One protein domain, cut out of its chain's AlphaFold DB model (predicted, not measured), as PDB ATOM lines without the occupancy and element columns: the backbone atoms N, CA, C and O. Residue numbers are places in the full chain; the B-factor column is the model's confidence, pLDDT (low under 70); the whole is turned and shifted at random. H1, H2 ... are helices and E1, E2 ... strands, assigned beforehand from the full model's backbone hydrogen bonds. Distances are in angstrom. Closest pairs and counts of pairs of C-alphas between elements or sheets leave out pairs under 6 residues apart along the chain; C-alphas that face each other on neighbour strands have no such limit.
ATOM      1  N   ILE A   3      20.700   3.797 -38.188       54.94
ATOM      2  CA  ILE A   3      21.586   3.453 -37.077       54.94
ATOM      3  C   ILE A   3      20.989   2.244 -36.357       54.94
ATOM      4  O   ILE A   3      19.769   2.129 -36.232       54.94
ATOM      5  N   GLU A   4      21.848   1.322 -35.909       55.91
ATOM      6  CA  GLU A   4      21.432   0.177 -35.088       55.91
ATOM      7  C   GLU A   4      20.580   0.612 -33.891       55.91
ATOM      8  O   GLU A   4      20.688   1.739 -33.411       55.91
ATOM      9  N   THR A   5      19.721  -0.278 -33.406       68.06
ATOM     10  CA  THR A   5      18.717   0.064 -32.397       68.06
ATOM     11  C   THR A   5      19.323   0.474 -31.054       68.06
ATOM     12  O   THR A   5      20.389  -0.013 -30.673       68.06
ATOM     13  N   ASP A   6      18.604   1.306 -30.308       81.62
ATOM     14  CA  ASP A   6      18.923   1.644 -28.918       81.62
ATOM     15  C   ASP A   6      18.794   0.431 -27.958       81.62
ATOM     16  O   ASP A   6      18.537  -0.706 -28.381       81.62
ATOM     17  N   ALA A   7      18.948   0.655 -26.645       70.69
ATOM     18  CA  ALA A   7      18.875  -0.408 -25.637       70.69
ATOM     19  C   ALA A   7      17.492  -1.095 -25.544       70.69
ATOM     20  O   ALA A   7      17.390  -2.193 -24.992       70.69
ATOM     21  N   GLU A   8      16.442  -0.477 -26.095       79.31
ATOM     22  CA  GLU A   8      15.051  -0.948 -26.094       79.31
ATOM     23  C   GLU A   8      14.608  -1.494 -27.464       79.31
ATOM     24  O   GLU A   8      13.487  -1.983 -27.604       79.31
ATOM     25  N   GLY A   9      15.491  -1.484 -28.467       65.19
ATOM     26  CA  GLY A   9      15.187  -1.981 -29.808       65.19
ATOM     27  C   GLY A   9      14.553  -0.939 -30.737       65.19
ATOM     28  O   GLY A   9      14.061  -1.314 -31.802       65.19
ATOM     29  N   HIS A  10      14.569   0.349 -30.380       76.50
ATOM     30  CA  HIS A  10      14.084   1.437 -31.233       76.50
ATOM     31  C   HIS A  10      15.151   1.854 -32.250       76.50
ATOM     32  O   HIS A  10      16.300   2.116 -31.895       76.50
ATOM     33  N   SER A  11      14.773   1.902 -33.528       77.50
ATOM     34  CA  SER A  11      15.629   2.342 -34.634       77.50
ATOM     35  C   SER A  11      15.378   3.807 -34.966       77.50
ATOM     36  O   SER A  11      14.222   4.212 -35.093       77.50
ATOM     37  N   ALA A  12      16.448   4.556 -35.215       75.44
ATOM     38  CA  ALA A  12      16.372   5.932 -35.680       75.44
ATOM     39  C   ALA A  12      17.339   6.182 -36.834       75.44
ATOM     40  O   ALA A  12      18.375   5.521 -36.978       75.44
ATOM     41  N   ASP A  13      17.004   7.178 -37.645       75.88
ATOM     42  CA  ASP A  13      17.930   7.713 -38.625       75.88
ATOM     43  C   ASP A  13      18.927   8.633 -37.932       75.88
ATOM     44  O   ASP A  13      18.556   9.488 -37.124       75.88
ATOM     45  N   GLY A  14      20.202   8.490 -38.289       77.19
ATOM     46  CA  GLY A  14      21.197   9.485 -37.922       77.19
ATOM     47  C   GLY A  14      21.935  10.072 -39.104       77.19
ATOM     48  O   GLY A  14      22.126   9.449 -40.162       77.19
ATOM     49  N   VAL A  15      22.347  11.312 -38.876       77.19
ATOM     50  CA  VAL A  15      23.083  12.148 -39.813       77.19
ATOM     51  C   VAL A  15      24.385  12.557 -39.146       77.19
ATOM     52  O   VAL A  15      24.403  12.968 -37.984       77.19
ATOM     53  N   GLN A  16      25.483  12.422 -39.881       77.50
ATOM     54  CA  GLN A  16      26.777  12.893 -39.421       77.50
ATOM     55  C   GLN A  16      26.826  14.421 -39.543       77.50
ATOM     56  O   GLN A  16      26.457  14.970 -40.583       77.50
ATOM     57  N   ILE A  17      27.266  15.105 -38.491       71.88
ATOM     58  CA  ILE A  17      27.324  16.568 -38.422       71.88
ATOM     59  C   ILE A  17      28.772  17.066 -38.405       71.88
ATOM     60  O   ILE A  17      29.668  16.416 -37.865       71.88
ATOM     61  N   SER A  18      28.992  18.235 -39.008       66.19
ATOM     62  CA  SER A  18      30.246  18.988 -38.951       66.19
ATOM     63  C   SER A  18      29.924  20.490 -38.904       66.19
ATOM     64  O   SER A  18      29.184  20.956 -39.775       66.19
ATOM     65  N   PRO A  19      30.461  21.264 -37.942       65.94
ATOM     66  CA  PRO A  19      31.369  20.832 -36.874       65.94
ATOM     67  C   PRO A  19      30.691  19.890 -35.862       65.94
ATOM     68  O   PRO A  19      29.467  19.869 -35.745       65.94
ATOM     69  N   VAL A  20      31.496  19.084 -35.162       78.56
ATOM     70  CA  VAL A  20      31.032  18.215 -34.064       78.56
ATOM     71  C   VAL A  20      30.536  19.056 -32.878       78.56
ATOM     72  O   VAL A  20      30.903  20.224 -32.750       78.56
ATOM     73  N   SER A  21      29.678  18.489 -32.027       83.69
ATOM     74  CA  SER A  21      29.115  19.190 -30.861       83.69
ATOM     75  C   SER A  21      28.956  18.249 -29.667       83.69
ATOM     76  O   SER A  21      28.951  17.034 -29.833       83.69
ATOM     77  N   THR A  22      28.843  18.786 -28.454       85.69
ATOM     78  CA  THR A  22      28.852  18.016 -27.202       85.69
ATOM     79  C   THR A  22      27.749  16.953 -27.153       85.69
ATOM     80  O   THR A  22      26.592  17.212 -27.482       85.69
ATOM     81  N   CYS A  23      28.102  15.743 -26.710       86.12
ATOM     82  CA  CYS A  23      27.159  14.633 -26.586       86.12
ATOM     83  C   CYS A  23      26.097  14.894 -25.502       86.12
ATOM     84  O   CYS A  23      26.420  15.039 -24.324       86.12
ATOM     85  N   ALA A  24      24.821  14.852 -25.882       86.38
ATOM     86  CA  ALA A  24      23.674  15.111 -25.016       86.38
ATOM     87  C   ALA A  24      23.479  14.068 -23.898       86.38
ATOM     88  O   ALA A  24      22.802  14.355 -22.917       86.38
ATOM     89  N   LEU A  25      24.044  12.859 -24.033       82.00
ATOM     90  CA  LEU A  25      23.836  11.771 -23.069       82.00
ATOM     91  C   LEU A  25      24.943  11.679 -22.011       82.00
ATOM     92  O   LEU A  25      24.652  11.481 -20.837       82.00
ATOM     93  N   CYS A  26      26.210  11.803 -22.417       83.88
ATOM     94  CA  CYS A  26      27.340  11.715 -21.489       83.88
ATOM     95  C   CYS A  26      27.866  13.085 -21.040       83.88
ATOM     96  O   CYS A  26      28.614  13.143 -20.068       83.88
ATOM     97  N   GLY A  27      27.516  14.172 -21.744       73.94
ATOM     98  CA  GLY A  27      28.025  15.522 -21.474       73.94
ATOM     99  C   GLY A  27      29.545  15.670 -21.626       73.94
ATOM    100  O   GLY A  27      30.104  16.649 -21.143       73.94
ATOM    101  N   GLY A  28      30.209  14.673 -22.224       72.56
ATOM    102  CA  GLY A  28      31.663  14.568 -22.352       72.56
ATOM    103  C   GLY A  28      32.190  15.130 -23.674       72.56
ATOM    104  O   GLY A  28      31.837  16.234 -24.070       72.56
ATOM    105  N   GLU A  29      33.053  14.367 -24.350       74.12
ATOM    106  CA  GLU A  29      33.671  14.749 -25.629       74.12
ATOM    107  C   GLU A  29      32.645  15.035 -26.739       74.12
ATOM    108  O   GLU A  29      31.501  14.561 -26.709       74.12
ATOM    109  N   ASP A  30      33.079  15.782 -27.755       81.19
ATOM    110  CA  ASP A  30      32.245  16.110 -28.904       81.19
ATOM    111  C   ASP A  30      31.822  14.850 -29.675       81.19
ATOM    112  O   ASP A  30      32.574  13.891 -29.865       81.19
ATOM    113  N   ALA A  31      30.575  14.852 -30.127       81.44
ATOM    114  CA  ALA A  31      29.956  13.820 -30.929       81.44
ATOM    115  C   ALA A  31      29.638  14.347 -32.333       81.44
ATOM    116  O   ALA A  31      29.217  15.486 -32.534       81.44
ATOM    117  N   GLY A  32      29.836  13.479 -33.324       82.88
ATOM    118  CA  GLY A  32      29.611  13.789 -34.736       82.88
ATOM    119  C   GLY A  32      28.296  13.269 -35.302       82.88
ATOM    120  O   GLY A  32      28.152  13.274 -36.518       82.88
ATOM    121  N   TRP A  33      27.361  12.794 -34.476       79.62
ATOM    122  CA  TRP A  33      26.096  12.215 -34.940       79.62
ATOM    123  C   TRP A  33      24.902  12.906 -34.299       79.62
ATOM    124  O   TRP A  33      24.850  13.046 -33.081       79.62
ATOM    125  N   GLN A  34      23.931  13.292 -35.123       89.44
ATOM    126  CA  GLN A  34      22.608  13.709 -34.678       89.44
ATOM    127  C   GLN A  34      21.620  12.563 -34.917       89.44
ATOM    128  O   GLN A  34      21.477  12.109 -36.054       89.44
ATOM    129  N   ILE A  35      20.971  12.091 -33.849       82.81
ATOM    130  CA  ILE A  35      20.079  10.920 -33.833       82.81
ATOM    131  C   ILE A  35      18.822  11.296 -33.044       82.81
ATOM    132  O   ILE A  35      18.933  11.764 -31.910       82.81
ATOM    133  N   ASP A  36      17.637  11.171 -33.652       85.69
ATOM    134  CA  ASP A  36      16.360  11.636 -33.074       85.69
ATOM    135  C   ASP A  36      16.417  13.087 -32.538       85.69
ATOM    136  O   ASP A  36      15.852  13.432 -31.502       85.69
ATOM    137  N   GLY A  37      17.138  13.962 -33.248       83.56
ATOM    138  CA  GLY A  37      17.272  15.382 -32.903       83.56
ATOM    139  C   GLY A  37      18.323  15.706 -31.837       83.56
ATOM    140  O   GLY A  37      18.594  16.885 -31.620       83.56
ATOM    141  N   LEU A  38      18.968  14.705 -31.233       87.31
ATOM    142  CA  LEU A  38      19.997  14.878 -30.205       87.31
ATOM    143  C   LEU A  38      21.392  14.568 -30.758       87.31
ATOM    144  O   LEU A  38      21.584  13.573 -31.457       87.31
ATOM    145  N   VAL A  39      22.380  15.397 -30.417       88.12
ATOM    146  CA  VAL A  39      23.785  15.133 -30.756       88.12
ATOM    147  C   VAL A  39      24.356  14.124 -29.764       88.12
ATOM    148  O   VAL A  39      24.344  14.383 -28.566       88.12
ATOM    149  N   MET A  40      24.833  12.965 -30.216       85.31
ATOM    150  CA  MET A  40      25.380  11.936 -29.324       85.31
ATOM    151  C   MET A  40      26.323  10.964 -30.030       85.31
ATOM    152  O   MET A  40      26.289  10.814 -31.247       85.31
ATOM    153  N   HIS A  41      27.179  10.272 -29.277       84.31
ATOM    154  CA  HIS A  41      27.998   9.194 -29.838       84.31
ATOM    155  C   HIS A  41      27.133   7.969 -30.171       84.31
ATOM    156  O   HIS A  41      26.188   7.668 -29.444       84.31
ATOM    157  N   LEU A  42      27.505   7.198 -31.198       73.19
ATOM    158  CA  LEU A  42      26.845   5.919 -31.507       73.19
ATOM    159  C   LEU A  42      26.809   4.957 -30.296       73.19
ATOM    160  O   LEU A  42      25.741   4.425 -30.006       73.19
ATOM    161  N   PRO A  43      27.889   4.807 -29.495       77.94
ATOM    162  CA  PRO A  43      27.831   4.035 -28.253       77.94
ATOM    163  C   PRO A  43      26.837   4.563 -27.216       77.94
ATOM    164  O   PRO A  43      26.209   3.767 -26.521       77.94
ATOM    165  N   CYS A  44      26.676   5.886 -27.113       77.69
ATOM    166  CA  CYS A  44      25.689   6.489 -26.219       77.69
ATOM    167  C   CYS A  44      24.269   6.179 -26.704       77.69
ATOM    168  O   CYS A  44      23.421   5.805 -25.902       77.69
ATOM    169  N   TRP A  45      24.027   6.252 -28.014       83.12
ATOM    170  CA  TRP A  45      22.755   5.860 -28.614       83.12
ATOM    171  C   TRP A  45      22.398   4.397 -28.317       83.12
ATOM    172  O   TRP A  45      21.318   4.137 -27.786       83.12
ATOM    173  N   TRP A  46      23.325   3.461 -28.546       79.44
ATOM    174  CA  TRP A  46      23.107   2.026 -28.306       79.44
ATOM    175  C   TRP A  46      22.809   1.678 -26.844       79.44
ATOM    176  O   TRP A  46      22.184   0.658 -26.566       79.44
ATOM    177  N   GLN A  47      23.261   2.511 -25.907       76.62
ATOM    178  CA  GLN A  47      23.035   2.334 -24.469       76.62
ATOM    179  C   GLN A  47      21.857   3.163 -23.943       76.62
ATOM    180  O   GLN A  47      21.445   2.983 -22.797       76.62
ATOM    181  N   SER A  48      21.316   4.072 -24.756       79.88
ATOM    182  CA  SER A  48      20.219   4.945 -24.355       79.88
ATOM    183  C   SER A  48      18.874   4.216 -24.375       79.88
ATOM    184  O   SER A  48      18.618   3.355 -25.214       79.88
ATOM    185  N   THR A  49      17.994   4.598 -23.458       87.38
ATOM    186  CA  THR A  49      16.555   4.287 -23.468       87.38
ATOM    187  C   THR A  49      15.749   5.537 -23.808       87.38
ATOM    188  O   THR A  49      16.244   6.662 -23.631       87.38
ATOM    189  N   ALA A  50      14.481   5.381 -24.202       82.75
ATOM    190  CA  ALA A  50      13.585   6.519 -24.437       82.75
ATOM    191  C   ALA A  50      13.522   7.472 -23.225       82.75
ATOM    192  O   ALA A  50      13.486   8.696 -23.387       82.75
ATOM    193  N   ALA A  51      13.598   6.926 -22.004       80.31
ATOM    194  CA  ALA A  51      13.630   7.700 -20.766       80.31
ATOM    195  C   ALA A  51      14.909   8.547 -20.635       80.31
ATOM    196  O   ALA A  51      14.825   9.743 -20.354       80.31
ATOM    197  N   THR A  52      16.086   7.962 -20.887       82.00
ATOM    198  CA  THR A  52      17.364   8.700 -20.812       82.00
ATOM    199  C   THR A  52      17.472   9.793 -21.877       82.00
ATOM    200  O   THR A  52      17.953  10.886 -21.582       82.00
ATOM    201  N   ARG A  53      16.946   9.555 -23.089       89.88
ATOM    202  CA  ARG A  53      16.910  10.563 -24.161       89.88
ATOM    203  C   ARG A  53      15.927  11.689 -23.875       89.88
ATOM    204  O   ARG A  53      16.246  12.847 -24.117       89.88
ATOM    205  N   SER A  54      14.763  11.376 -23.308       83.38
ATOM    206  CA  SER A  54      13.787  12.398 -22.905       83.38
ATOM    207  C   SER A  54      14.346  13.312 -21.811       83.38
ATOM    208  O   SER A  54      14.136  14.522 -21.854       83.38
ATOM    209  N   ALA A  55      15.107  12.754 -20.863       78.62
ATOM    210  CA  ALA A  55      15.800  13.539 -19.845       78.62
ATOM    211  C   ALA A  55      16.877  14.456 -20.455       78.62
ATOM    212  O   ALA A  55      16.939  15.632 -20.103       78.62
ATOM    213  N   ALA A  56      17.665  13.948 -21.410       79.81
ATOM    214  CA  ALA A  56      18.686  14.723 -22.121       79.81
ATOM    215  C   ALA A  56      18.095  15.844 -23.000       79.81
ATOM    216  O   ALA A  56      18.635  16.950 -23.058       79.81
TER     217      ALA A  56
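Overview. This is residues 3 to 56 of the 592 residues of the protein "Transcriptional regulator" of Rhodococcus sp. S2-17 (UniProt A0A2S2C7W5). A long strand, E1, bends sharply and pairs with a shorter strand, E2, to make a two-stranded hairpin along one side of the domain; a short helix, H1, sits close to E2, and a second short helix, H2, lies farther off, away from both strands. Loops fill much of the rest. The printed part has 54 residues, with two named strands and two named helices in the order E1, E2, H1, H2; the sheet has the order E1 - E2 and is antiparallel, and the class is mixed, helices and strands. The whole is compact, with a radius of gyration of the C-alphas of 10.0 A and spans of 29 by 19 by 16 A.

Arrangement. Start at residue 3 and go on to E1, residues 12 to 22, which bends by 113 degrees at residue 19. Next comes E2, residues 30 to 35, the antiparallel neighbour of E1 in a hairpin, with 154 degrees between their N-to-C directions. Look across the pair for N 17 and O 32, 2.8 A apart, and N 31 and O 21, 2.7 A apart, both within hydrogen-bond range. Just past E2, residues 38 to 39 form a short antiparallel pairing with its residues 34 to 35. Then find H1, residues 42 to 47: its closest C-alphas to E2 are those of Leu 42 and Trp 33, 7.2 A apart, while H1 and E1 are apart. After it comes H2, residues 50 to 56, which is apart from E1, E2 and H1. In H1 and H2 every O i to N i+4 pair is within hydrogen-bond range.

Along the chain. Find C-alpha 12 at (16.372, 5.932, -35.680), where E1 begins; from its first to its last C-alpha it measures 19.3 A. E2 starts at C-alpha 30, at (32.245, 16.110, -28.904), and measures 14.1 A from first to last C-alpha. H1 runs from Leu 42 to Gln 47, 8.8 A between those C-alphas. H2 runs from Ala 50 to Ala 56, 9.9 A between those C-alphas, and ends at C-alpha 56, at (18.686, 14.723, -22.121).

Size, cuts and confidence. The two C-alphas farthest apart are those of Glu 8 and Pro 19, at 29.3 A. The printed part has no cut. The link from H1 to H2 is tight, the links from E1 to E2 and from E2 to H1 are short, and no link is long. The mean pLDDT of the printed part is 78.7; look for values under 70 at residues 3 to 5, residue 9 and residues 18 to 19.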